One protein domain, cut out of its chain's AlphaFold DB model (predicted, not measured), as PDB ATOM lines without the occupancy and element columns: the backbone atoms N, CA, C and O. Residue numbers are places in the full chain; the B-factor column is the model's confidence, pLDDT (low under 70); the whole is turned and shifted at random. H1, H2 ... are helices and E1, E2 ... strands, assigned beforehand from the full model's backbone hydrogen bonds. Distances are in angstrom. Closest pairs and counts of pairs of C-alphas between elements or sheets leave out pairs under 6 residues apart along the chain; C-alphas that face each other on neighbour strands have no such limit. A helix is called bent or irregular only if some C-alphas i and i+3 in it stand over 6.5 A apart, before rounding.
ATOM      1  N   PHE A  52     135.240 133.659 106.807       78.62
ATOM      2  CA  PHE A  52     136.084 134.393 107.755       78.62
ATOM      3  C   PHE A  52     135.684 135.863 107.953       78.62
ATOM      4  O   PHE A  52     136.343 136.574 108.706       78.62
ATOM      5  N   HIS A  53     134.655 136.382 107.273       84.31
ATOM      6  CA  HIS A  53     134.243 137.785 107.459       84.31
ATOM      7  C   HIS A  53     133.627 138.032 108.839       84.31
ATOM      8  O   HIS A  53     133.940 139.041 109.462       84.31
ATOM      9  N   ILE A  54     132.817 137.092 109.331       90.00
ATOM     10  CA  ILE A  54     132.129 137.205 110.624       90.00
ATOM     11  C   ILE A  54     133.134 137.311 111.787       90.00
ATOM     12  O   ILE A  54     133.097 138.317 112.492       90.00
ATOM     13  N   PRO A  55     134.088 136.373 111.975       90.88
ATOM     14  CA  PRO A  55     135.042 136.467 113.083       90.88
ATOM     15  C   PRO A  55     135.962 137.693 112.988       90.88
ATOM     16  O   PRO A  55     136.297 138.279 114.013       90.88
ATOM     17  N   ARG A  56     136.328 138.135 111.774       90.00
ATOM     18  CA  ARG A  56     137.111 139.370 111.586       90.00
ATOM     19  C   ARG A  56     136.346 140.609 112.039       90.00
ATOM     20  O   ARG A  56     136.921 141.450 112.721       90.00
ATOM     21  N   LEU A  57     135.064 140.709 111.688       93.19
ATOM     22  CA  LEU A  57     134.212 141.812 112.126       93.19
ATOM     23  C   LEU A  57     134.039 141.803 113.649       93.19
ATOM     24  O   LEU A  57     134.201 142.841 114.281       93.19
ATOM     25  N   VAL A  58     133.781 140.634 114.244       94.56
ATOM     26  CA  VAL A  58     133.638 140.484 115.702       94.56
ATOM     27  C   VAL A  58     134.924 140.886 116.429       94.56
ATOM     28  O   VAL A  58     134.865 141.628 117.406       94.56
ATOM     29  N   CYS A  59     136.087 140.455 115.936       94.75
ATOM     30  CA  CYS A  59     137.382 140.821 116.512       94.75
ATOM     31  C   CYS A  59     137.641 142.333 116.426       94.75
ATOM     32  O   CYS A  59     138.040 142.941 117.417       94.75
ATOM     33  N   LEU A  60     137.355 142.950 115.277       95.62
ATOM     34  CA  LEU A  60     137.524 144.388 115.071       95.62
ATOM     35  C   LEU A  60     136.598 145.203 115.986       95.62
ATOM     36  O   LEU A  60     137.048 146.163 116.606       95.62
ATOM     37  N   VAL A  61     135.338 144.792 116.144       95.00
ATOM     38  CA  VAL A  61     134.403 145.413 117.098       95.00
ATOM     39  C   VAL A  61     134.907 145.256 118.535       95.00
ATOM     40  O   VAL A  61     134.995 146.245 119.256       95.00
ATOM     41  N   CYS A  62     135.313 144.049 118.940       94.00
ATOM     42  CA  CYS A  62     135.857 143.790 120.275       94.00
ATOM     43  C   CYS A  62     137.084 144.667 120.578       94.00
ATOM     44  O   CYS A  62     137.162 145.265 121.647       94.00
ATOM     45  N   PHE A  63     137.987 144.835 119.606       95.06
ATOM     46  CA  PHE A  63     139.160 145.701 119.728       95.06
ATOM     47  C   PHE A  63     138.784 147.161 120.023       95.06
ATOM     48  O   PHE A  63     139.339 147.763 120.944       95.06
ATOM     49  N   PHE A  64     137.805 147.721 119.305       93.75
ATOM     50  CA  PHE A  64     137.327 149.083 119.568       93.75
ATOM     51  C   PHE A  64     136.614 149.219 120.920       93.75
ATOM     52  O   PHE A  64     136.802 150.231 121.595       93.75
ATOM     53  N   LEU A  65     135.852 148.208 121.358       91.12
ATOM     54  CA  LEU A  65     135.283 148.202 122.711       91.12
ATOM     55  C   LEU A  65     136.379 148.172 123.785       91.12
ATOM     56  O   LEU A  65     136.302 148.921 124.755       91.12
ATOM     57  N   SER A  66     137.418 147.352 123.608       92.12
ATOM     58  CA  SER A  66     138.538 147.278 124.554       92.12
ATOM     59  C   SER A  66     139.349 148.574 124.610       92.12
ATOM     60  O   SER A  66     139.771 148.978 125.692       92.12
ATOM     61  N   LEU A  67     139.526 149.269 123.481       93.00
ATOM     62  CA  LEU A  67     140.188 150.579 123.419       93.00
ATOM     63  C   LEU A  67     139.533 151.609 124.350       93.00
ATOM     64  O   LEU A  67     140.247 152.379 124.993       93.00
ATOM     65  N   MET A  68     138.206 151.585 124.504       88.44
ATOM     66  CA  MET A  68     137.491 152.482 125.422       88.44
ATOM     67  C   MET A  68     137.942 152.315 126.885       88.44
ATOM     68  O   MET A  68     137.964 153.288 127.640       88.44
ATOM     69  N   PHE A  69     138.366 151.112 127.287       89.75
ATOM     70  CA  PHE A  69     138.853 150.829 128.643       89.75
ATOM     71  C   PHE A  69     140.307 151.249 128.882       89.75
ATOM     72  O   PHE A  69     140.752 151.263 130.025       89.75
ATOM     73  N   THR A  70     141.053 151.620 127.839       92.12
ATOM     74  CA  THR A  70     142.462 152.045 127.967       92.12
ATOM     75  C   THR A  70     142.627 153.522 128.333       92.12
ATOM     76  O   THR A  70     143.742 153.988 128.563       92.12
ATOM     77  N   HIS A  71     141.528 154.276 128.405       90.19
ATOM     78  CA  HIS A  71     141.562 155.681 128.791       90.19
ATOM     79  C   HIS A  71     141.977 155.861 130.265       90.19
ATOM     80  O   HIS A  71     141.819 154.951 131.074       90.19
ATOM     81  N   GLY A  72     142.435 157.058 130.657       87.38
ATOM     82  CA  GLY A  72     142.867 157.335 132.040       87.38
ATOM     83  C   GLY A  72     141.785 157.098 133.109       87.38
ATOM     84  O   GLY A  72     142.103 156.810 134.256       87.38
ATOM     85  N   ALA A  73     140.506 157.151 132.721       86.19
ATOM     86  CA  ALA A  73     139.350 156.819 133.563       86.19
ATOM     87  C   ALA A  73     138.775 155.407 133.305       86.19
ATOM     88  O   ALA A  73     137.697 155.071 133.799       86.19
ATOM     89  N   GLY A  74     139.463 154.577 132.519       90.00
ATOM     90  CA  GLY A  74     138.969 153.294 132.024       90.00
ATOM     91  C   GLY A  74     138.647 152.282 133.120       90.00
ATOM     92  O   GLY A  74     137.669 151.552 132.993       90.00
ATOM     93  N   ASN A  75     139.381 152.310 134.238       88.25
ATOM     94  CA  ASN A  75     139.101 151.465 135.403       88.25
ATOM     95  C   ASN A  75     137.683 151.695 135.963       88.25
ATOM     96  O   ASN A  75     136.963 150.744 136.250       88.25
ATOM     97  N   TYR A  76     137.231 152.952 136.037       87.75
ATOM     98  CA  TYR A  76     135.880 153.263 136.513       87.75
ATOM     99  C   TYR A  76     134.808 152.762 135.544       87.75
ATOM    100  O   TYR A  76     133.803 152.198 135.965       87.75
ATOM    101  N   ILE A  77     135.027 152.927 134.236       87.31
ATOM    102  CA  ILE A  77     134.098 152.430 133.215       87.31
ATOM    103  C   ILE A  77     134.048 150.896 133.226       87.31
ATOM    104  O   ILE A  77     132.966 150.321 133.143       87.31
ATOM    105  N   PHE A  78     135.187 150.224 133.388       87.75
ATOM    106  CA  PHE A  78     135.245 148.771 133.533       87.75
ATOM    107  C   PHE A  78     134.466 148.298 134.768       87.75
ATOM    108  O   PHE A  78     133.604 147.430 134.650       87.75
ATOM    109  N   GLN A  79     134.684 148.931 135.925       87.50
ATOM    110  CA  GLN A  79     133.967 148.613 137.161       87.50
ATOM    111  C   GLN A  79     132.451 148.833 137.031       87.50
ATOM    112  O   GLN A  79     131.665 148.048 137.565       87.50
ATOM    113  N   LEU A  80     132.030 149.874 136.304       86.00
ATOM    114  CA  LEU A  80     130.623 150.124 135.986       86.00
ATOM    115  C   LEU A  80     130.008 148.959 135.204       86.00
ATOM    116  O   LEU A  80     128.931 148.479 135.558       86.00
ATOM    117  N   PHE A  81     130.679 148.523 134.135       85.88
ATOM    118  CA  PHE A  81     130.205 147.422 133.303       85.88
ATOM    119  C   PHE A  81     130.189 146.105 134.066       85.88
ATOM    120  O   PHE A  81     129.184 145.409 133.999       85.88
ATOM    121  N   ASP A  82     131.234 145.783 134.823       86.50
ATOM    122  CA  ASP A  82     131.304 144.548 135.612       86.50
ATOM    123  C   ASP A  82     130.180 144.482 136.661       86.50
ATOM    124  O   ASP A  82     129.453 143.491 136.755       86.50
ATOM    125  N   SER A  83     129.927 145.598 137.352       83.94
ATOM    126  CA  SER A  83     128.867 145.690 138.364       83.94
ATOM    127  C   SER A  83     127.464 145.461 137.784       83.94
ATOM    128  O   SER A  83     126.613 144.871 138.452       83.94
ATOM    129  N   PHE A  84     127.205 145.917 136.551       83.69
ATOM    130  CA  PHE A  84     125.900 145.753 135.903       83.69
ATOM    131  C   PHE A  84     125.773 144.465 135.083       83.69
ATOM    132  O   PHE A  84     124.711 143.848 135.116       83.69
ATOM    133  N   ALA A  85     126.815 144.052 134.360       83.31
ATOM    134  CA  ALA A  85     126.790 142.913 133.444       83.31
ATOM    135  C   ALA A  85     127.078 141.573 134.138       83.31
ATOM    136  O   ALA A  85     126.475 140.565 133.774       83.31
ATOM    137  N   GLY A  86     127.974 141.551 135.130       78.56
ATOM    138  CA  GLY A  86     128.468 140.316 135.741       78.56
ATOM    139  C   GLY A  86     127.557 139.727 136.818       78.56
ATOM    140  O   GLY A  86     127.558 138.521 137.031       78.56
ATOM    141  N   ASN A  87     126.752 140.542 137.500       84.44
ATOM    142  CA  ASN A  87     125.956 140.058 138.628       84.44
ATOM    143  C   ASN A  87     124.546 139.615 138.196       84.44
ATOM    144  O   ASN A  87     124.271 138.436 137.989       84.44
ATOM    145  N   ILE A  88     123.639 140.572 138.013       88.06
ATOM    146  CA  ILE A  88     122.209 140.288 137.831       88.06
ATOM    147  C   ILE A  88     121.890 139.546 136.524       88.06
ATOM    148  O   ILE A  88     121.142 138.573 136.582       88.06
ATOM    149  N   PRO A  89     122.434 139.932 135.356       89.44
ATOM    150  CA  PRO A  89     122.111 139.264 134.098       89.44
ATOM    151  C   PRO A  89     122.549 137.807 134.075       89.44
ATOM    152  O   PRO A  89     121.764 136.951 133.677       89.44
ATOM    153  N   LEU A  90     123.768 137.521 134.540       90.44
ATOM    154  CA  LEU A  90     124.287 136.155 134.596       90.44
ATOM    155  C   LEU A  90     123.449 135.283 135.535       90.44
ATOM    156  O   LEU A  90     123.088 134.168 135.165       90.44
ATOM    157  N   LEU A  91     123.068 135.806 136.706       91.62
ATOM    158  CA  LEU A  91     122.194 135.087 137.637       91.62
ATOM    159  C   LEU A  91     120.798 134.836 137.054       91.62
ATOM    160  O   LEU A  91     120.248 133.752 137.233       91.62
ATOM    161  N   VAL A  92     120.223 135.810 136.344       91.00
ATOM    162  CA  VAL A  92     118.901 135.674 135.714       91.00
ATOM    163  C   VAL A  92     118.931 134.650 134.576       91.00
ATOM    164  O   VAL A  92     118.054 133.790 134.524       91.00
ATOM    165  N   ILE A  93     119.937 134.702 133.695       92.25
ATOM    166  CA  ILE A  93     120.103 133.728 132.601       92.25
ATOM    167  C   ILE A  93     120.283 132.324 133.178       92.25
ATOM    168  O   ILE A  93     119.528 131.423 132.819       92.25
ATOM    169  N   GLY A  94     121.200 132.157 134.135       92.31
ATOM    170  CA  GLY A  94     121.436 130.869 134.787       92.31
ATOM    171  C   GLY A  94     120.185 130.323 135.478       92.31
ATOM    172  O   GLY A  94     119.879 129.139 135.358       92.31
ATOM    173  N   LEU A  95     119.396 131.178 136.140       92.50
ATOM    174  CA  LEU A  95     118.127 130.767 136.742       92.50
ATOM    175  C   LEU A  95     117.137 130.250 135.690       92.50
ATOM    176  O   LEU A  95     116.545 129.188 135.887       92.50
ATOM    177  N   PHE A  96     116.954 130.965 134.577       91.75
ATOM    178  CA  PHE A  96     116.046 130.532 133.511       91.75
ATOM    179  C   PHE A  96     116.524 129.260 132.808       91.75
ATOM    180  O   PHE A  96     115.691 128.412 132.492       91.75
ATOM    181  N   GLU A  97     117.829 129.073 132.617       92.88
ATOM    182  CA  GLU A  97     118.395 127.829 132.085       92.88
ATOM    183  C   GLU A  97     118.151 126.652 133.036       92.88
ATOM    184  O   GLU A  97     117.627 125.613 132.626       92.88
ATOM    185  N   CYS A  98     118.434 126.826 134.332       91.62
ATOM    186  CA  CYS A  98     118.177 125.803 135.344       91.62
ATOM    187  C   CYS A  98     116.685 125.450 135.430       91.62
ATOM    188  O   CYS A  98     116.334 124.267 135.485       91.62
ATOM    189  N   LEU A  99     115.790 126.444 135.414       90.69
ATOM    190  CA  LEU A  99     114.337 126.228 135.408       90.69
ATOM    191  C   LEU A  99     113.862 125.572 134.105       90.69
ATOM    192  O   LEU A  99     113.013 124.677 134.136       90.69
ATOM    193  N   GLY A 100     114.440 125.966 132.972       90.06
ATOM    194  CA  GLY A 100     114.171 125.383 131.664       90.06
ATOM    195  C   GLY A 100     114.496 123.893 131.632       90.06
ATOM    196  O   GLY A 100     113.645 123.082 131.271       90.06
ATOM    197  N   ILE A 101     115.680 123.499 132.098       90.31
ATOM    198  CA  ILE A 101     116.102 122.090 132.108       90.31
ATOM    199  C   ILE A 101     115.287 121.275 133.126       90.31
ATOM    200  O   ILE A 101     114.805 120.179 132.829       90.31
ATOM    201  N   SER A 102     115.089 121.795 134.337       87.81
ATOM    202  CA  SER A 102     114.460 121.026 135.420       87.81
ATOM    203  C   SER A 102     112.935 120.894 135.285       87.81
ATOM    204  O   SER A 102     112.405 119.800 135.531       87.81
ATOM    205  N   TYR A 103     112.233 121.961 134.878       86.50
ATOM    206  CA  TYR A 103     110.765 122.018 134.826       86.50
ATOM    207  C   TYR A 103     110.189 121.941 133.408       86.50
ATOM    208  O   TYR A 103     109.218 121.209 133.219       86.50
ATOM    209  N   ILE A 104     110.756 122.654 132.425       87.38
ATOM    210  CA  ILE A 104     110.217 122.667 131.048       87.38
ATOM    211  C   ILE A 104     110.611 121.384 130.308       87.38
ATOM    212  O   ILE A 104     109.751 120.671 129.792       87.38
ATOM    213  N   TYR A 105     111.905 121.060 130.286       86.69
ATOM    214  CA  TYR A 105     112.411 119.835 129.665       86.69
ATOM    215  C   TYR A 105     112.036 118.593 130.488       86.69
ATOM    216  O   TYR A 105     111.564 117.582 129.958       86.69
ATOM    217  N   GLY A 106     112.157 118.715 131.810       84.31
ATOM    218  CA  GLY A 106     111.740 117.716 132.778       84.31
ATOM    219  C   GLY A 106     112.859 116.740 133.136       84.31
ATOM    220  O   GLY A 106     113.392 116.014 132.298       84.31
ATOM    221  N   ILE A 107     113.137 116.637 134.438       85.75
ATOM    222  CA  ILE A 107     114.244 115.841 134.999       85.75
ATOM    223  C   ILE A 107     114.269 114.360 134.577       85.75
ATOM    224  O   ILE A 107     115.329 113.748 134.528       85.75
ATOM    225  N   LYS A 108     113.109 113.764 134.263       84.75
ATOM    226  CA  LYS A 108     113.026 112.355 133.842       84.75
ATOM    227  C   LYS A 108     113.615 112.139 132.452       84.75
ATOM    228  O   LYS A 108     114.278 111.132 132.253       84.75
ATOM    229  N   LYS A 109     113.357 113.068 131.523       85.56
ATOM    230  CA  LYS A 109     113.919 113.017 130.169       85.56
ATOM    231  C   LYS A 109     115.419 113.269 130.233       85.56
ATOM    232  O   LYS A 109     116.180 112.434 129.775       85.56
ATOM    233  N   PHE A 110     115.816 114.301 130.980       88.44
ATOM    234  CA  PHE A 110     117.224 114.618 131.210       88.44
ATOM    235  C   PHE A 110     118.024 113.441 131.784       88.44
ATOM    236  O   PHE A 110     119.102 113.131 131.293       88.44
ATOM    237  N   ALA A 111     117.488 112.732 132.783       86.62
ATOM    238  CA  ALA A 111     118.157 111.558 133.340       86.62
ATOM    239  C   ALA A 111     118.324 110.424 132.312       86.62
ATOM    240  O   ALA A 111     119.352 109.755 132.322       86.62
ATOM    241  N   THR A 112     117.340 110.222 131.429       86.25
ATOM    242  CA  THR A 112     117.439 109.254 130.327       86.25
ATOM    243  C   THR A 112     118.482 109.680 129.297       86.25
ATOM    244  O   THR A 112     119.249 108.839 128.848       86.25
ATOM    245  N   ASP A 113     118.581 110.966 128.968       88.62
ATOM    246  CA  ASP A 113     119.594 111.446 128.021       88.62
ATOM    247  C   ASP A 113     121.012 111.309 128.580       88.62
ATOM    248  O   ASP A 113     121.922 110.883 127.875       88.62
ATOM    249  N   VAL A 114     121.199 111.596 129.872       88.69
ATOM    250  CA  VAL A 114     122.486 111.388 130.557       88.69
ATOM    251  C   VAL A 114     122.853 109.903 130.596       88.69
ATOM    252  O   VAL A 114     124.010 109.554 130.380       88.69
ATOM    253  N   GLU A 115     121.881 109.019 130.824       86.38
ATOM    254  CA  GLU A 115     122.083 107.566 130.782       86.38
ATOM    255  C   GLU A 115     122.514 107.093 129.384       86.38
ATOM    256  O   GLU A 115     123.424 106.275 129.273       86.38
ATOM    257  N   LEU A 116     121.944 107.672 128.321       84.31
ATOM    258  CA  LEU A 116     122.337 107.399 126.934       84.31
ATOM    259  C   LEU A 116     123.748 107.900 126.606       84.31
ATOM    260  O   LEU A 116     124.477 107.251 125.866       84.31
ATOM    261  N   MET A 117     124.163 109.045 127.145       85.56
ATOM    262  CA  MET A 117     125.496 109.595 126.871       85.56
ATOM    263  C   MET A 117     126.592 108.897 127.680       85.56
ATOM    264  O   MET A 117     127.653 108.582 127.146       85.56
ATOM    265  N   CYS A 118     126.339 108.643 128.963       85.50
ATOM    266  CA  CYS A 118     127.341 108.131 129.896       85.50
ATOM    267  C   CYS A 118     127.301 106.604 130.064       85.50
ATOM    268  O   CYS A 118     128.209 106.041 130.668       85.50
ATOM    269  N   GLY A 119     126.255 105.921 129.584       80.81
ATOM    270  CA  GLY A 119     126.065 104.475 129.761       80.81
ATOM    271  C   GLY A 119     125.717 104.055 131.194       80.81
ATOM    272  O   GLY A 119     125.682 102.870 131.507       80.81
ATOM    273  N   SER A 120     125.492 105.006 132.099       80.81
ATOM    274  CA  SER A 120     125.127 104.758 133.493       80.81
ATOM    275  C   SER A 120     124.167 105.827 133.983       80.81
ATOM    276  O   SER A 120     124.306 107.011 133.669       80.81
ATOM    277  N   ARG A 121     123.178 105.406 134.770       79.81
ATOM    278  CA  ARG A 121     122.129 106.292 135.263       79.81
ATOM    279  C   ARG A 121     122.659 107.192 136.387       79.81
ATOM    280  O   ARG A 121     123.283 106.680 137.320       79.81
ATOM    281  N   PRO A 122     122.406 108.514 136.350       86.19
ATOM    282  CA  PRO A 122     122.827 109.404 137.427       86.19
ATOM    283  C   PRO A 122     122.141 109.024 138.749       86.19
ATOM    284  O   PRO A 122     120.954 108.691 138.779       86.19
ATOM    285  N   SER A 123     122.893 109.067 139.854       86.44
ATOM    286  CA  SER A 123     122.371 108.733 141.185       86.44
ATOM    287  C   SER A 123     121.323 109.746 141.665       86.44
ATOM    288  O   SER A 123     121.255 110.883 141.196       86.44
ATOM    289  N   LEU A 124     120.510 109.359 142.653       81.88
ATOM    290  CA  LEU A 124     119.418 110.201 143.160       81.88
ATOM    291  C   LEU A 124     119.871 111.542 143.724       81.88
ATOM    292  O   LEU A 124     119.143 112.528 143.612       81.88
ATOM    293  N   TYR A 125     121.080 111.588 144.279       84.69
ATOM    294  CA  TYR A 125     121.693 112.827 144.734       84.69
ATOM    295  C   TYR A 125     121.768 113.866 143.603       84.69
ATOM    296  O   TYR A 125     121.355 115.009 143.793       84.69
ATOM    297  N   TRP A 126     122.192 113.457 142.404       88.75
ATOM    298  CA  TRP A 126     122.287 114.343 141.242       88.75
ATOM    299  C   TRP A 126     120.919 114.830 140.768       88.75
ATOM    300  O   TRP A 126     120.752 116.019 140.497       88.75
ATOM    301  N   LEU A 127     119.906 113.956 140.749       85.88
ATOM    302  CA  LEU A 127     118.548 114.348 140.352       85.88
ATOM    303  C   LEU A 127     117.937 115.373 141.318       85.88
ATOM    304  O   LEU A 127     117.297 116.330 140.876       85.88
ATOM    305  N   VAL A 128     118.128 115.189 142.628       86.81
ATOM    306  CA  VAL A 128     117.668 116.150 143.647       86.81
ATOM    307  C   VAL A 128     118.450 117.460 143.537       86.81
ATOM    308  O   VAL A 128     117.852 118.536 143.623       86.81
ATOM    309  N   CYS A 129     119.758 117.377 143.284       90.12
ATOM    310  CA  CYS A 129     120.606 118.542 143.082       90.12
ATOM    311  C   CYS A 129     120.108 119.407 141.914       90.12
ATOM    312  O   CYS A 129     119.878 120.603 142.082       90.12
ATOM    313  N   TRP A 130     119.834 118.800 140.757       90.50
ATOM    314  CA  TRP A 130     119.370 119.520 139.568       90.50
ATOM    315  C   TRP A 130     117.942 120.048 139.683       90.50
ATOM    316  O   TRP A 130     117.642 121.119 139.161       90.50
ATOM    317  N   LYS A 131     117.047 119.322 140.360       86.50
ATOM    318  CA  LYS A 131     115.641 119.733 140.469       86.50
ATOM    319  C   LYS A 131     115.396 120.777 141.559       86.50
ATOM    320  O   LYS A 131     114.523 121.616 141.382       86.50
ATOM    321  N   VAL A 132     116.094 120.692 142.692       86.44
ATOM    322  CA  VAL A 132     115.775 121.494 143.886       86.44
ATOM    323  C   VAL A 132     116.950 122.358 144.310       86.44
ATOM    324  O   VAL A 132     116.785 123.564 144.456       86.44
ATOM    325  N   VAL A 133     118.133 121.770 144.491       90.69
ATOM    326  CA  VAL A 133     119.272 122.488 145.090       90.69
ATOM    327  C   VAL A 133     119.769 123.605 144.176       90.69
ATOM    328  O   VAL A 133     119.928 124.732 144.629       90.69
ATOM    329  N   SER A 134     119.966 123.315 142.891       92.94
ATOM    330  CA  SER A 134     120.448 124.275 141.897       92.94
ATOM    331  C   SER A 134     119.518 125.487 141.734       92.94
ATOM    332  O   SER A 134     119.991 126.605 141.952       92.94
ATOM    333  N   PRO A 135     118.210 125.331 141.442       91.44
ATOM    334  CA  PRO A 135     117.327 126.490 141.327       91.44
ATOM    335  C   PRO A 135     117.161 127.231 142.659       91.44
ATOM    336  O   PRO A 135     117.107 128.456 142.657       91.44
ATOM    337  N   LEU A 136     117.142 126.529 143.801       92.56
ATOM    338  CA  LEU A 136     117.071 127.177 145.113       92.56
ATOM    339  C   LEU A 136     118.302 128.054 145.371       92.56
ATOM    340  O   LEU A 136     118.148 129.204 145.767       92.56
ATOM    341  N   LEU A 137     119.502 127.535 145.112       94.25
ATOM    342  CA  LEU A 137     120.759 128.262 145.290       94.25
ATOM    343  C   LEU A 137     120.871 129.459 144.334       94.25
ATOM    344  O   LEU A 137     121.339 130.524 144.727       94.25
ATOM    345  N   MET A 138     120.379 129.325 143.101       94.19
ATOM    346  CA  MET A 138     120.306 130.456 142.171       94.19
ATOM    347  C   MET A 138     119.344 131.541 142.669       94.19
ATOM    348  O   MET A 138     119.688 132.722 142.656       94.19
ATOM    349  N   VAL A 139     118.164 131.161 143.175       93.69
ATOM    350  CA  VAL A 139     117.191 132.114 143.737       93.69
ATOM    351  C   VAL A 139     117.737 132.807 144.984       93.69
ATOM    352  O   VAL A 139     117.541 134.014 145.132       93.69
ATOM    353  N   THR A 140     118.431 132.095 145.877       95.06
ATOM    354  CA  THR A 140     118.985 132.704 147.098       95.06
ATOM    355  C   THR A 140     120.077 133.719 146.781       95.06
ATOM    356  O   THR A 140     120.050 134.820 147.331       95.06
ATOM    357  N   ILE A 141     120.999 133.401 145.867       94.19
ATOM    358  CA  ILE A 141     122.064 134.329 145.456       94.19
ATOM    359  C   ILE A 141     121.477 135.530 144.707       94.19
ATOM    360  O   ILE A 141     121.892 136.667 144.947       94.19
ATOM    361  N   LEU A 142     120.474 135.314 143.850       93.62
ATOM    362  CA  LEU A 142     119.767 136.400 143.174       93.62
ATOM    363  C   LEU A 142     119.071 137.327 144.180       93.62
ATOM    364  O   LEU A 142     119.230 138.543 144.098       93.62
ATOM    365  N   ALA A 143     118.360 136.775 145.166       94.12
ATOM    366  CA  ALA A 143     117.702 137.560 146.209       94.12
ATOM    367  C   ALA A 143     118.710 138.360 147.047       94.12
ATOM    368  O   ALA A 143     118.517 139.557 147.256       94.12
ATOM    369  N   ALA A 144     119.813 137.737 147.468       93.75
ATOM    370  CA  ALA A 144     120.880 138.419 148.197       93.75
ATOM    371  C   ALA A 144     121.491 139.565 147.375       93.75
ATOM    372  O   ALA A 144     121.717 140.655 147.900       93.75
ATOM    373  N   SER A 145     121.693 139.351 146.073       90.75
ATOM    374  CA  SER A 145     122.232 140.365 145.160       90.75
ATOM    375  C   SER A 145     121.267 141.537 144.960       90.75
ATOM    376  O   SER A 145     121.695 142.691 144.967       90.75
ATOM    377  N   LEU A 146     119.960 141.273 144.858       89.94
ATOM    378  CA  LEU A 146     118.933 142.318 144.788       89.94
ATOM    379  C   LEU A 146     118.850 143.131 146.085       89.94
ATOM    380  O   LEU A 146     118.784 144.357 146.025       89.94
ATOM    381  N   ILE A 147     118.903 142.470 147.245       92.25
ATOM    382  CA  ILE A 147     118.913 143.143 148.553       92.25
ATOM    383  C   ILE A 147     120.153 144.028 148.678       92.25
ATOM    384  O   ILE A 147     120.037 145.194 149.047       92.25
ATOM    385  N   LYS A 148     121.330 143.509 148.312       89.25
ATOM    386  CA  LYS A 148     122.580 144.274 148.347       89.25
ATOM    387  C   LYS A 148     122.487 145.540 147.497       89.25
ATOM    388  O   LYS A 148     122.792 146.624 147.983       89.25
ATOM    389  N   MET A 149     121.989 145.424 146.266       85.44
ATOM    390  CA  MET A 149     121.782 146.588 145.399       85.44
ATOM    391  C   MET A 149     120.741 147.574 145.948       85.44
ATOM    392  O   MET A 149     120.903 148.780 145.765       85.44
ATOM    393  N   ALA A 150     119.685 147.089 146.605       86.44
ATOM    394  CA  ALA A 150     118.650 147.942 147.189       86.44
ATOM    395  C   ALA A 150     119.154 148.736 148.408       86.44
ATOM    396  O   ALA A 150     118.732 149.873 148.604       86.44
ATOM    397  N   VAL A 151     120.053 148.154 149.211       88.12
ATOM    398  CA  VAL A 151     120.572 148.766 150.446       88.12
ATOM    399  C   VAL A 151     121.768 149.683 150.186       88.12
ATOM    400  O   VAL A 151     121.805 150.797 150.698       88.12
ATOM    401  N   GLU A 152     122.756 149.236 149.406       78.75
ATOM    402  CA  GLU A 152     124.014 149.981 149.203       78.75
ATOM    403  C   GLU A 152     123.907 151.060 148.113       78.75
ATOM    404  O   GLU A 152     124.752 151.958 148.032       78.75
ATOM    405  N   GLY A 153     122.856 151.005 147.287       72.31
ATOM    406  CA  GLY A 153     122.690 151.886 146.137       72.31
ATOM    407  C   GLY A 153     123.814 151.734 145.104       72.31
ATOM    408  O   GLY A 153     124.743 150.941 145.241       72.31
ATOM    409  N   SER A 154     123.743 152.499 144.016       69.88
ATOM    410  CA  SER A 154     124.750 152.453 142.952       69.88
ATOM    411  C   SER A 154     125.893 153.437 143.257       69.88
ATOM    412  O   SER A 154     125.970 154.515 142.659       69.88
ATOM    413  N   THR A 155     126.749 153.095 144.221       78.69
ATOM    414  CA  THR A 155     127.953 153.875 144.568       78.69
ATOM    415  C   THR A 155     129.223 153.231 144.009       78.69
ATOM    416  O   THR A 155     129.276 152.017 143.818       78.69
ATOM    417  N   TYR A 156     130.243 154.038 143.716       81.38
ATOM    418  CA  TYR A 156     131.566 153.580 143.286       81.38
ATOM    419  C   TYR A 156     132.670 154.250 144.100       81.38
ATOM    420  O   TYR A 156     132.491 155.344 144.640       81.38
ATOM    421  N   LEU A 157     133.813 153.574 144.205       82.00
ATOM    422  CA  LEU A 157     134.976 154.078 144.929       82.00
ATOM    423  C   LEU A 157     135.843 154.903 143.980       82.00
ATOM    424  O   LEU A 157     136.437 154.374 143.043       82.00
ATOM    425  N   ALA A 158     135.920 156.208 144.226       79.50
ATOM    426  CA  ALA A 158     136.823 157.110 143.529       79.50
ATOM    427  C   ALA A 158     138.101 157.292 144.357       79.50
ATOM    428  O   ALA A 158     138.090 157.954 145.397       79.50
ATOM    429  N   GLY A 159     139.200 156.686 143.902       73.69
ATOM    430  CA  GLY A 159     140.531 156.928 144.452       73.69
ATOM    431  C   GLY A 159     141.117 158.235 143.926       73.69
ATOM    432  O   GLY A 159     141.444 158.339 142.744       73.69
ATOM    433  N   PHE A 160     141.284 159.225 144.798       71.19
ATOM    434  CA  PHE A 160     142.114 160.390 144.500       71.19
ATOM    435  C   PHE A 160     143.562 160.048 144.861       71.19
ATOM    436  O   PHE A 160     143.798 159.410 145.887       71.19
ATOM    437  N   GLY A 161     144.542 160.489 144.061       68.12
ATOM    438  CA  GLY A 161     145.974 160.144 144.192       68.12
ATOM    439  C   GLY A 161     146.659 160.487 145.530       68.12
ATOM    440  O   GLY A 161     147.870 160.386 145.638       68.12
ATOM    441  N   HIS A 162     145.904 160.906 146.546       66.12
ATOM    442  CA  HIS A 162     146.330 161.130 147.930       66.12
ATOM    443  C   HIS A 162     145.927 159.971 148.869       66.12
ATOM    444  O   HIS A 162     145.805 160.182 150.072       66.12
ATOM    445  N   GLY A 163     145.640 158.774 148.338       71.31
ATOM    446  CA  GLY A 163     145.248 157.605 149.142       71.31
ATOM    447  C   GLY A 163     143.884 157.739 149.832       71.31
ATOM    448  O   GLY A 163     143.588 156.996 150.761       71.31
ATOM    449  N   ARG A 164     143.055 158.700 149.397       68.62
ATOM    450  CA  ARG A 164     141.691 158.903 149.896       68.62
ATOM    451  C   ARG A 164     140.699 158.320 148.898       68.62
ATOM    452  O   ARG A 164     140.623 158.781 147.759       68.62
ATOM    453  N   GLU A 165     139.941 157.329 149.349       80.44
ATOM    454  CA  GLU A 165     138.839 156.728 148.601       80.44
ATOM    455  C   GLU A 165     137.522 157.356 149.054       80.44
ATOM    456  O   GLU A 165     137.153 157.290 150.229       80.44
ATOM    457  N   CYS A 166     136.804 157.991 148.132       79.81
ATOM    458  CA  CYS A 166     135.477 158.536 148.401       79.81
ATOM    459  C   CYS A 166     134.419 157.706 147.672       79.81
ATOM    460  O   CYS A 166     134.570 157.402 146.490       79.81
ATOM    461  N   LYS A 167     133.327 157.364 148.366       79.31
ATOM    462  CA  LYS A 167     132.145 156.751 147.746       79.31
ATOM    463  C   LYS A 167     131.348 157.835 147.028       79.31
ATOM    464  O   LYS A 167     130.739 158.678 147.685       79.31
ATOM    465  N   LEU A 168     131.361 157.826 145.701       82.50
ATOM    466  CA  LEU A 168     130.544 158.717 144.876       82.50
ATOM    467  C   LEU A 168     129.361 157.944 144.288       82.50
ATOM    468  O   LEU A 168     129.436 156.738 144.059       82.50
ATOM    469  N   GLN A 169     128.248 158.638 144.054       84.69
ATOM    470  CA  GLN A 169     127.114 158.064 143.330       84.69
ATOM    471  C   GLN A 169     127.375 158.088 141.827       84.69
ATOM    472  O   GLN A 169     127.994 159.023 141.311       84.69
ATOM    473  N   TRP A 170     126.880 157.074 141.116       81.00
ATOM    474  CA  TRP A 170     126.970 157.064 139.662       81.00
ATOM    475  C   TRP A 170     126.168 158.226 139.037       81.00
ATOM    476  O   TRP A 170     125.036 158.491 139.445       81.00
ATOM    477  N   PRO A 171     126.728 158.908 138.025       85.25
ATOM    478  CA  PRO A 171     126.063 159.980 137.291       85.25
ATOM    479  C   PRO A 171     124.860 159.471 136.483       85.25
ATOM    480  O   PRO A 171     124.736 158.285 136.178       85.25
ATOM    481  N   SER A 172     123.985 160.386 136.064       84.44
ATOM    482  CA  SER A 172     122.719 160.072 135.382       84.44
ATOM    483  C   SER A 172     122.860 159.354 134.027       84.44
ATOM    484  O   SER A 172     121.922 158.712 133.564       84.44
ATOM    485  N   TRP A 173     124.023 159.378 133.378       83.69
ATOM    486  CA  TRP A 173     124.235 158.574 132.170       83.69
ATOM    487  C   TRP A 173     124.408 157.074 132.477       83.69
ATOM    488  O   TRP A 173     124.187 156.245 131.598       83.69
ATOM    489  N   ALA A 174     124.723 156.690 133.721       80.81
ATOM    490  CA  ALA A 174     124.855 155.287 134.130       80.81
ATOM    491  C   ALA A 174     123.526 154.512 134.070       80.81
ATOM    492  O   ALA A 174     123.507 153.286 133.982       80.81
ATOM    493  N   TRP A 175     122.387 155.206 134.055       82.75
ATOM    494  CA  TRP A 175     121.102 154.560 133.788       82.75
ATOM    495  C   TRP A 175     121.066 153.963 132.371       82.75
ATOM    496  O   TRP A 175     120.495 152.892 132.174       82.75
ATOM    497  N   ALA A 176     121.759 154.572 131.401       85.38
ATOM    498  CA  ALA A 176     121.855 154.044 130.041       85.38
ATOM    499  C   ALA A 176     122.646 152.726 129.978       85.38
ATOM    500  O   ALA A 176     122.230 151.801 129.279       85.38
ATOM    501  N   SER A 177     123.738 152.594 130.746       80.94
ATOM    502  CA  SER A 177     124.503 151.338 130.799       80.94
ATOM    503  C   SER A 177     123.692 150.205 131.431       80.94
ATOM    504  O   SER A 177     123.753 149.071 130.958       80.94
ATOM    505  N   ARG A 178     122.839 150.504 132.419       82.31
ATOM    506  CA  ARG A 178     121.881 149.533 132.969       82.31
ATOM    507  C   ARG A 178     120.869 149.061 131.920       82.31
ATOM    508  O   ARG A 178     120.623 147.862 131.810       82.31
ATOM    509  N   HIS A 179     120.284 149.974 131.145       83.81
ATOM    510  CA  HIS A 179     119.318 149.605 130.104       83.81
ATOM    511  C   HIS A 179     119.948 148.767 128.986       83.81
ATOM    512  O   HIS A 179     119.324 147.806 128.536       83.81
ATOM    513  N   LEU A 180     121.191 149.068 128.599       85.44
ATOM    514  CA  LEU A 180     121.949 148.285 127.617       85.44
ATOM    515  C   LEU A 180     122.068 146.808 128.025       85.44
ATOM    516  O   LEU A 180     121.973 145.922 127.182       85.44
ATOM    517  N   VAL A 181     122.238 146.551 129.322       83.75
ATOM    518  CA  VAL A 181     122.387 145.205 129.883       83.75
ATOM    519  C   VAL A 181     121.041 144.484 130.059       83.75
ATOM    520  O   VAL A 181     120.961 143.269 129.894       83.75
ATOM    521  N   ILE A 182     119.962 145.210 130.364       84.50
ATOM    522  CA  ILE A 182     118.617 144.623 130.525       84.50
ATOM    523  C   ILE A 182     117.981 144.282 129.170       84.50
ATOM    524  O   ILE A 182     117.208 143.329 129.077       84.50
ATOM    525  N   LEU A 183     118.319 145.018 128.110       88.00
ATOM    526  CA  LEU A 183     117.795 144.799 126.762       88.00
ATOM    527  C   LEU A 183     117.914 143.336 126.271       88.00
ATOM    528  O   LEU A 183     116.890 142.784 125.865       88.00
ATOM    529  N   PRO A 184     119.083 142.666 126.332       85.00
ATOM    530  CA  PRO A 184     119.189 141.260 125.938       85.00
ATOM    531  C   PRO A 184     118.418 140.310 126.868       85.00
ATOM    532  O   PRO A 184     117.846 139.334 126.389       85.00
ATOM    533  N   LEU A 185     118.326 140.601 128.172       86.94
ATOM    534  CA  LEU A 185     117.530 139.789 129.106       86.94
ATOM    535  C   LEU A 185     116.040 139.838 128.777       86.94
ATOM    536  O   LEU A 185     115.348 138.834 128.919       86.94
ATOM    537  N   MET A 186     115.552 140.990 128.313       86.25
ATOM    538  CA  MET A 186     114.154 141.179 127.933       86.25
ATOM    539  C   MET A 186     113.755 140.302 126.740       86.25
ATOM    540  O   MET A 186     112.581 139.970 126.593       86.25
ATOM    541  N   TRP A 187     114.715 139.862 125.920       87.44
ATOM    542  CA  TRP A 187     114.440 138.955 124.808       87.44
ATOM    543  C   TRP A 187     113.943 137.579 125.279       87.44
ATOM    544  O   TRP A 187     113.083 136.985 124.633       87.44
ATOM    545  N   ILE A 188     114.418 137.102 126.436       88.00
ATOM    546  CA  ILE A 188     114.070 135.785 126.996       88.00
ATOM    547  C   ILE A 188     112.550 135.645 127.231       88.00
ATOM    548  O   ILE A 188     111.970 134.696 126.705       88.00
ATOM    549  N   PRO A 189     111.860 136.560 127.949       84.69
ATOM    550  CA  PRO A 189     110.401 136.532 128.061       84.69
ATOM    551  C   PRO A 189     109.682 137.050 126.806       84.69
ATOM    552  O   PRO A 189     108.542 136.659 126.560       84.69
ATOM    553  N   LEU A 190     110.309 137.907 125.993       84.88
ATOM    554  CA  LEU A 190     109.672 138.459 124.794       84.88
ATOM    555  C   LEU A 190     109.384 137.383 123.741       84.88
ATOM    556  O   LEU A 190     108.324 137.418 123.129       84.88
ATOM    557  N   VAL A 191     110.278 136.412 123.547       84.75
ATOM    558  CA  VAL A 191     110.097 135.324 122.566       84.75
ATOM    559  C   VAL A 191     108.815 134.503 122.800       84.75
ATOM    560  O   VAL A 191     108.019 134.386 121.863       84.75
ATOM    561  N   PRO A 192     108.539 133.947 123.999       82.56
ATOM    562  CA  PRO A 192     107.297 133.214 124.237       82.56
ATOM    563  C   PRO A 192     106.057 134.113 124.152       82.56
ATOM    564  O   PRO A 192     105.024 133.662 123.658       82.56
ATOM    565  N   ILE A 193     106.149 135.383 124.564       84.81
ATOM    566  CA  ILE A 193     105.039 136.346 124.462       84.81
ATOM    567  C   ILE A 193     104.735 136.684 122.994       84.81
ATOM    568  O   ILE A 193     103.575 136.673 122.590       84.81
ATOM    569  N   ALA A 194     105.755 136.936 122.174       83.94
ATOM    570  CA  ALA A 194     105.602 137.213 120.748       83.94
ATOM    571  C   ALA A 194     104.985 136.017 120.010       83.94
ATOM    572  O   ALA A 194     104.057 136.194 119.218       83.94
ATOM    573  N   ASN A 195     105.417 134.799 120.351       83.06
ATOM    574  CA  ASN A 195     104.815 133.571 119.841       83.06
ATOM    575  C   ASN A 195     103.348 133.417 120.284       83.06
ATOM    576  O   ASN A 195     102.515 133.009 119.475       83.06
ATOM    577  N   ALA A 196     103.006 133.786 121.524       81.56
ATOM    578  CA  ALA A 196     101.624 133.775 122.012       81.56
ATOM    579  C   ALA A 196     100.729 134.817 121.310       81.56
ATOM    580  O   ALA A 196      99.544 134.573 121.110       81.56
ATOM    581  N   LEU A 197     101.300 135.951 120.893       86.19
ATOM    582  CA  LEU A 197     100.624 137.007 120.127       86.19
ATOM    583  C   LEU A 197     100.573 136.732 118.611       86.19
ATOM    584  O   LEU A 197     100.055 137.552 117.857       86.19
ATOM    585  N   GLY A 198     101.083 135.583 118.154       80.00
ATOM    586  CA  GLY A 198     101.018 135.150 116.754       80.00
ATOM    587  C   GLY A 198     102.172 135.629 115.867       80.00
ATOM    588  O   GLY A 198     102.208 135.292 114.683       80.00
ATOM    589  N   PHE A 199     103.150 136.353 116.414       78.56
ATOM    590  CA  PHE A 199     104.380 136.699 115.705       78.56
ATOM    591  C   PHE A 199     105.371 135.532 115.821       78.56
ATOM    592  O   PHE A 199     106.102 135.425 116.803       78.56
ATOM    593  N   ARG A 200     105.408 134.636 114.822       69.56
ATOM    594  CA  ARG A 200     106.430 133.572 114.739       69.56
ATOM    595  C   ARG A 200     107.797 134.180 114.407       69.56
ATOM    596  O   ARG A 200     108.169 134.288 113.241       69.56
ATOM    597  N   LEU A 201     108.521 134.607 115.439       67.19
ATOM    598  CA  LEU A 201     109.805 135.308 115.321       67.19
ATOM    599  C   LEU A 201     110.994 134.362 115.067       67.19
ATOM    600  O   LEU A 201     112.019 134.789 114.546       67.19
ATOM    601  N   LEU A 202     110.854 133.082 115.418       68.44
ATOM    602  CA  LEU A 202     111.854 132.042 115.183       68.44
ATOM    603  C   LEU A 202     111.275 130.998 114.224       68.44
ATOM    604  O   LEU A 202     110.157 130.518 114.424       68.44
ATOM    605  N   ALA A 203     112.034 130.658 113.180       65.62
ATOM    606  CA  ALA A 203     111.741 129.477 112.379       65.62
ATOM    607  C   ALA A 203     111.821 128.247 113.296       65.62
ATOM    608  O   ALA A 203     112.717 128.176 114.136       65.62
ATOM    609  N   GLU A 204     110.884 127.305 113.162       69.19
ATOM    610  CA  GLU A 204     111.004 126.007 113.829       69.19
ATOM    611  C   GLU A 204     112.298 125.361 113.333       69.19
ATOM    612  O   GLU A 204     112.397 124.943 112.179       69.19
ATOM    613  N   GLU A 205     113.318 125.352 114.185       72.44
ATOM    614  CA  GLU A 205     114.528 124.595 113.930       72.44
ATOM    615  C   GLU A 205     114.124 123.119 113.955       72.44
ATOM    616  O   GLU A 205     113.623 122.621 114.969       72.44
ATOM    617  N   GLU A 206     114.240 122.436 112.811       72.56
ATOM    618  CA  GLU A 206     114.002 120.996 112.757       72.56
ATOM    619  C   GLU A 206     114.905 120.340 113.800       72.56
ATOM    620  O   GLU A 206     116.119 120.550 113.801       72.56
ATOM    621  N   ALA A 207     114.300 119.574 114.713       71.50
ATOM    622  CA  ALA A 207     115.031 118.909 115.778       71.50
ATOM    623  C   ALA A 207     116.221 118.148 115.181       71.50
ATOM    624  O   ALA A 207     116.044 117.280 114.320       71.50
ATOM    625  N   ALA A 208     117.430 118.502 115.625       76.44
ATOM    626  CA  ALA A 208     118.648 117.868 115.155       76.44
ATOM    627  C   ALA A 208     118.525 116.344 115.315       76.44
ATOM    628  O   ALA A 208     118.154 115.839 116.377       76.44
ATOM    629  N   TRP A 209     118.800 115.609 114.238       77.75
ATOM    630  CA  TRP A 209     118.711 114.152 114.229       77.75
ATOM    631  C   TRP A 209     119.671 113.547 115.267       77.75
ATOM    632  O   TRP A 209     120.889 113.658 115.122       77.75
ATOM    633  N   PHE A 210     119.127 112.885 116.293       79.94
ATOM    634  CA  PHE A 210     119.896 112.195 117.333       79.94
ATOM    635  C   PHE A 210     119.694 110.666 117.234       79.94
ATOM    636  O   PHE A 210     118.557 110.197 117.350       79.94
ATOM    637  N   PRO A 211     120.754 109.857 117.014       80.00
ATOM    638  CA  PRO A 211     120.652 108.413 116.772       80.00
ATOM    639  C   PRO A 211     120.477 107.606 118.075       80.00
ATOM    640  O   PRO A 211     121.265 106.724 118.410       80.00
ATOM    641  N   GLU A 212     119.400 107.877 118.813       79.12
ATOM    642  CA  GLU A 212     119.116 107.277 120.126       79.12
ATOM    643  C   GLU A 212     119.098 105.738 120.103       79.12
ATOM    644  O   GLU A 212     119.572 105.077 121.025       79.12
ATOM    645  N   LYS A 213     118.554 105.146 119.036       78.19
ATOM    646  CA  LYS A 213     118.395 103.688 118.919       78.19
ATOM    647  C   LYS A 213     119.729 102.964 118.761       78.19
ATOM    648  O   LYS A 213     119.879 101.866 119.286       78.19
ATOM    649  N   GLU A 214     120.670 103.580 118.050       80.81
ATOM    650  CA  GLU A 214     122.001 103.016 117.823       80.81
ATOM    651  C   GLU A 214     122.810 103.037 119.123       80.81
ATOM    652  O   GLU A 214     123.372 102.011 119.500       80.81
ATOM    653  N   LEU A 215     122.760 104.146 119.869       78.44
ATOM    654  CA  LEU A 215     123.399 104.274 121.185       78.44
ATOM    655  C   LEU A 215     122.857 103.249 122.187       78.44
ATOM    656  O   LEU A 215     123.627 102.495 122.777       78.44
ATOM    657  N   ARG A 216     121.525 103.128 122.289       77.75
ATOM    658  CA  ARG A 216     120.880 102.118 123.148       77.75
ATOM    659  C   ARG A 216     121.333 100.698 122.818       77.75
ATOM    660  O   ARG A 216     121.543  99.911 123.732       77.75
ATOM    661  N   SER A 217     121.482 100.380 121.530       78.44
ATOM    662  CA  SER A 217     121.943  99.058 121.090       78.44
ATOM    663  C   SER A 217     123.436  98.821 121.319       78.44
ATOM    664  O   SER A 217     123.832  97.689 121.571       78.44
ATOM    665  N   ALA A 218     124.262  99.870 121.254       77.94
ATOM    666  CA  ALA A 218     125.703  99.777 121.471       77.94
ATOM    667  C   ALA A 218     126.067  99.643 122.958       77.94
ATOM    668  O   ALA A 218     127.048  98.985 123.290       77.94
ATOM    669  N   GLN A 219     125.285 100.263 123.844       75.62
ATOM    670  CA  GLN A 219     125.525 100.274 125.291       75.62
ATOM    671  C   GLN A 219     124.678  99.244 126.067       75.62
ATOM    672  O   GLN A 219     124.769  99.208 127.289       75.62
ATOM    673  N   ASP A 220     123.856  98.431 125.384       70.38
ATOM    674  CA  ASP A 220     122.944  97.423 125.965       70.38
ATOM    675  C   ASP A 220     122.117  97.946 127.164       70.38
ATOM    676  O   ASP A 220     121.957  97.305 128.205       70.38
ATOM    677  N   ILE A 221     121.608  99.176 127.037       69.50
ATOM    678  CA  ILE A 221     120.911  99.870 128.128       69.50
ATOM    679  C   ILE A 221     119.451  99.408 128.166       69.50
ATOM    680  O   ILE A 221     118.622  99.818 127.343       69.50
ATOM    681  N   THR A 222     119.100  98.591 129.160       67.19
ATOM    682  CA  THR A 222     117.693  98.322 129.492       67.19
ATOM    683  C   THR A 222     117.124  99.480 130.319       67.19
ATOM    684  O   THR A 222     117.780  99.950 131.245       67.19
ATOM    685  N   PRO A 223     115.903  99.975 130.030       63.75
ATOM    686  CA  PRO A 223     115.326 101.078 130.790       63.75
ATOM    687  C   PRO A 223     114.984 100.613 132.212       63.75
ATOM    688  O   PRO A 223     113.907 100.063 132.461       63.75
ATOM    689  N   GLN A 224     115.885 100.848 133.167       56.59
ATOM    690  CA  GLN A 224     115.610 100.590 134.577       56.59
ATOM    691  C   GLN A 224     114.507 101.535 135.078       56.59
ATOM    692  O   GLN A 224     114.521 102.755 134.889       56.59
ATOM    693  N   ARG A 225     113.477 100.945 135.694       56.19
ATOM    694  CA  ARG A 225     112.258 101.640 136.118       56.19
ATOM    695  C   ARG A 225     112.583 102.557 137.300       56.19
ATOM    696  O   ARG A 225     113.117 102.090 138.295       56.19
ATOM    697  N   PHE A 226     112.189 103.832 137.219       60.28
ATOM    698  CA  PHE A 226     112.278 104.758 138.356       60.28
ATOM    699  C   PHE A 226     111.669 104.126 139.618       60.28
ATOM    700  O   PHE A 226     110.483 103.762 139.604       60.28
ATOM    701  N   THR A 227     112.461 104.004 140.685       64.62
ATOM    702  CA  THR A 227     112.026 103.433 141.967       64.62
ATOM    703  C   THR A 227     110.861 104.266 142.526       64.62
ATOM    704  O   THR A 227     110.803 105.481 142.331       64.62
ATOM    705  N   ALA A 228     109.883 103.647 143.201       59.19
ATOM    706  CA  ALA A 228     108.682 104.343 143.697       59.19
ATOM    707  C   ALA A 228     109.011 105.551 144.598       59.19
ATOM    708  O   ALA A 228     108.335 106.579 144.542       59.19
ATOM    709  N   LEU A 229     110.112 105.450 145.346       59.44
ATOM    710  CA  LEU A 229     110.665 106.512 146.182       59.44
ATOM    711  C   LEU A 229     111.139 107.716 145.345       59.44
ATOM    712  O   LEU A 229     110.896 108.851 145.726       59.44
ATOM    713  N   GLU A 230     111.695 107.493 144.150       62.91
ATOM    714  CA  GLU A 230     112.098 108.555 143.207       62.91
ATOM    715  C   GLU A 230     110.879 109.308 142.684       62.91
ATOM    716  O   GLU A 230     110.891 110.531 142.582       62.91
ATOM    717  N   ARG A 231     109.788 108.593 142.385       63.50
ATOM    718  CA  ARG A 231     108.529 109.227 141.968       63.50
ATOM    719  C   ARG A 231     107.910 110.041 143.099       63.50
ATOM    720  O   ARG A 231     107.416 111.131 142.836       63.50
ATOM    721  N   ALA A 232     107.974 109.541 144.334       60.84
ATOM    722  CA  ALA A 232     107.496 110.258 145.507       60.84
ATOM    723  C   ALA A 232     108.342 111.513 145.788       60.84
ATOM    724  O   ALA A 232     107.777 112.593 145.886       60.84
ATOM    725  N   LEU A 233     109.676 111.423 145.816       61.81
ATOM    726  CA  LEU A 233     110.592 112.555 146.060       61.81
ATOM    727  C   LEU A 233     110.502 113.648 144.981       61.81
ATOM    728  O   LEU A 233     110.507 114.846 145.283       61.81
ATOM    729  N   LEU A 234     110.373 113.245 143.712       59.94
ATOM    730  CA  LEU A 234     110.246 114.167 142.578       59.94
ATOM    731  C   LEU A 234     108.882 114.882 142.524       59.94
ATOM    732  O   LEU A 234     108.790 115.920 141.864       59.94
ATOM    733  N   CYS A 235     107.858 114.348 143.200       53.66
ATOM    734  CA  CYS A 235     106.538 114.970 143.361       53.66
ATOM    735  C   CYS A 235     106.394 115.729 144.697       53.66
ATOM    736  O   CYS A 235     105.803 116.804 144.718       53.66
ATOM    737  N   LEU A 236     106.976 115.231 145.794       50.31
ATOM    738  CA  LEU A 236     106.941 115.850 147.131       50.31
ATOM    739  C   LEU A 236     107.690 117.190 147.179       50.31
ATOM    740  O   LEU A 236     107.270 118.103 147.882       50.31
ATOM    741  N   SER A 237     108.752 117.356 146.387       50.19
ATOM    742  CA  SER A 237     109.496 118.627 146.293       50.19
ATOM    743  C   SER A 237     108.760 119.740 145.526       50.19
ATOM    744  O   SER A 237     109.190 120.887 145.560       50.19
ATOM    745  N   VAL A 238     107.624 119.433 144.885       50.34
ATOM    746  CA  VAL A 238     106.692 120.414 144.283       50.34
ATOM    747  C   VAL A 238     105.603 120.850 145.293       50.34
ATOM    748  O   VAL A 238     104.692 121.601 144.963       50.34
ATOM    749  N   SER A 239     105.698 120.451 146.570       45.69
ATOM    750  CA  SER A 239     104.734 120.838 147.617       45.69
ATOM    751  C   SER A 239     104.933 122.259 148.186       45.69
ATOM    752  O   SER A 239     104.181 122.692 149.059       45.69
ATOM    753  N   THR A 240     105.886 123.049 147.679       49.69
ATOM    754  CA  THR A 240     105.974 124.487 148.008       49.69
ATOM    755  C   THR A 240     104.813 125.294 147.409       49.69
ATOM    756  O   THR A 240     104.399 126.294 147.993       49.69
ATOM    757  N   GLU A 241     104.197 124.815 146.321       55.03
ATOM    758  CA  GLU A 241     102.950 125.379 145.774       55.03
ATOM    759  C   GLU A 241     101.705 124.911 146.556       55.03
ATOM    760  O   GLU A 241     100.724 125.645 146.665       55.03
ATOM    761  N   SER A 242     101.767 123.743 147.209       43.81
ATOM    762  CA  SER A 242     100.723 123.277 148.139       43.81
ATOM    763  C   SER A 242     100.695 124.110 149.428       43.81
ATOM    764  O   SER A 242      99.629 124.405 149.960       43.81
ATOM    765  N   LEU A 243     101.854 124.592 149.897       49.72
ATOM    766  CA  LEU A 243     101.936 125.531 151.022       49.72
ATOM    767  C   LEU A 243     101.362 126.915 150.685       49.72
ATOM    768  O   LEU A 243     100.685 127.499 151.528       49.72
ATOM    769  N   LYS A 244     101.533 127.414 149.451       53.31
ATOM    770  CA  LYS A 244     100.838 128.631 148.984       53.31
ATOM    771  C   LYS A 244      99.325 128.422 148.874       53.31
ATOM    772  O   LYS A 244      98.568 129.296 149.291       53.31
ATOM    773  N   ALA A 245      98.878 127.260 148.391       53.69
ATOM    774  CA  ALA A 245      97.458 126.898 148.365       53.69
ATOM    775  C   ALA A 245      96.868 126.749 149.783       53.69
ATOM    776  O   ALA A 245      95.745 127.180 150.031       53.69
ATOM    777  N   SER A 246      97.643 126.226 150.737       47.09
ATOM    778  CA  SER A 246      97.254 126.078 152.146       47.09
ATOM    779  C   SER A 246      97.239 127.420 152.897       47.09
ATOM    780  O   SER A 246      96.314 127.698 153.659       47.09
ATOM    781  N   MET A 247      98.175 128.332 152.606       52.97
ATOM    782  CA  MET A 247      98.130 129.712 153.119       52.97
ATOM    783  C   MET A 247      96.985 130.533 152.501       52.97
ATOM    784  O   MET A 247      96.387 131.360 153.189       52.97
ATOM    785  N   ALA A 248      96.614 130.279 151.240       53.81
ATOM    786  CA  ALA A 248      95.410 130.851 150.627       53.81
ATOM    787  C   ALA A 248      94.114 130.272 151.230       53.81
ATOM    788  O   ALA A 248      93.117 130.985 151.356       53.81
ATOM    789  N   PHE A 249      94.138 129.006 151.659       45.91
ATOM    790  CA  PHE A 249      93.022 128.327 152.324       45.91
ATOM    791  C   PHE A 249      92.784 128.838 153.758       45.91
ATOM    792  O   PHE A 249      91.636 128.981 154.176       45.91
TER     793      PHE A 249
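This is residues 52 to 249 of the 346 residues of an uncharacterized protein of Penaeus vannamei (UniProt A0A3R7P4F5). A loose body is built on two helix arms side by side and running opposite ways, H3a and H4b, with H5 packing on H3a by its residues 181 to 185. The small hairpin E1 and E2 sits at one end of its length; at the other lie H3b, turned off sharply from H3a, and H6, while residues 52 to 65 of H1 and residues 239 to 249, mostly H8, stick out. The printed part has 198 residues with eight named helices and two named strands in the order H1, H2, H3, H4, E1, E2, H5, H6, H7, H8; the sheet E1 - E2 is antiparallel and the class is mostly helix. The whole is loose, with a radius of gyration of the C-alphas of 23.6 A and spans of 70 by 57 by 41 A.

H1, residues 52 to 68, is close to but not clearly touching H2, residues 74 to 85; the closest C-alphas, of Met 68 and Gly 74, are 6.8 A apart. H3, residues 88 to 118, and H4, residues 124 to 152, were each assigned as one helix by hydrogen bonds but are bent, with C-alphas 104 and 107 8.9 A apart and C-alphas 131 and 134 6.8 A apart. Arms H3a, residues 88 to 104, and H3b, residues 107 to 118, are about perpendicular at 88 degrees; H4a, residues 124 to 131, and H4b, residues 134 to 152, stand at a steep tilt of 42 degrees. H3a touches H4b, closest at the C-alphas of Leu 95 and Met 138, 5.9 A, at a shallow tilt of 25 degrees, opposite ways. H3b touches H4a with residues 107 to 111 alone, closest at the C-alphas of Ile 107 and Lys 131, 6.9 A. E1, residues 155 to 160, and E2, residues 164 to 169, form a hairpin; N 156 and O 168 are within hydrogen-bond range at 2.8 A. H5, residues 174 to 196, has a kink of 46 degrees near residue 186, and is neither bent nor irregular, but only just: C-alphas 181 and 184 are 6.4 A apart. H5 touches H2, closest at the C-alphas of Val 181 and Ala 85, 6.1 A, and H3a, at those of Leu 185 and Pro 89, 6.8 A. H6, residues 212 to 218, only just touches H3b, with 3 pairs of C-alphas within 8 A, the closest Leu 215 and Leu 116, 6.6 A. H7, residues 228 to 236, is close to but not clearly touching H4a, and H8, residues 240 to 249, touches no helix. Every O i to N i+4 pair is within hydrogen-bond range in H2, H3a, H3b, H4a, H4b, H6, H7 and H8, against 12 of 13 in H1 and 13 of 19 in H5.

H1 begins at C-alpha 52 (136.084, 134.393, 107.755) and is 25.3 A long. H3a is 22.4 A, H4b 27.0 A and H5 33.9 A. H8 ends at C-alpha 249 (93.022, 128.327, 152.324).

The C-alphas farthest apart, of His 162 and Ser 217, are 71.9 A apart. The printed part has no cut, and the H5 to H6 link is long, with 15 residues. Mean pLDDT of the printed part is 80.6; 38 residues are under 70, among them 221 to 249.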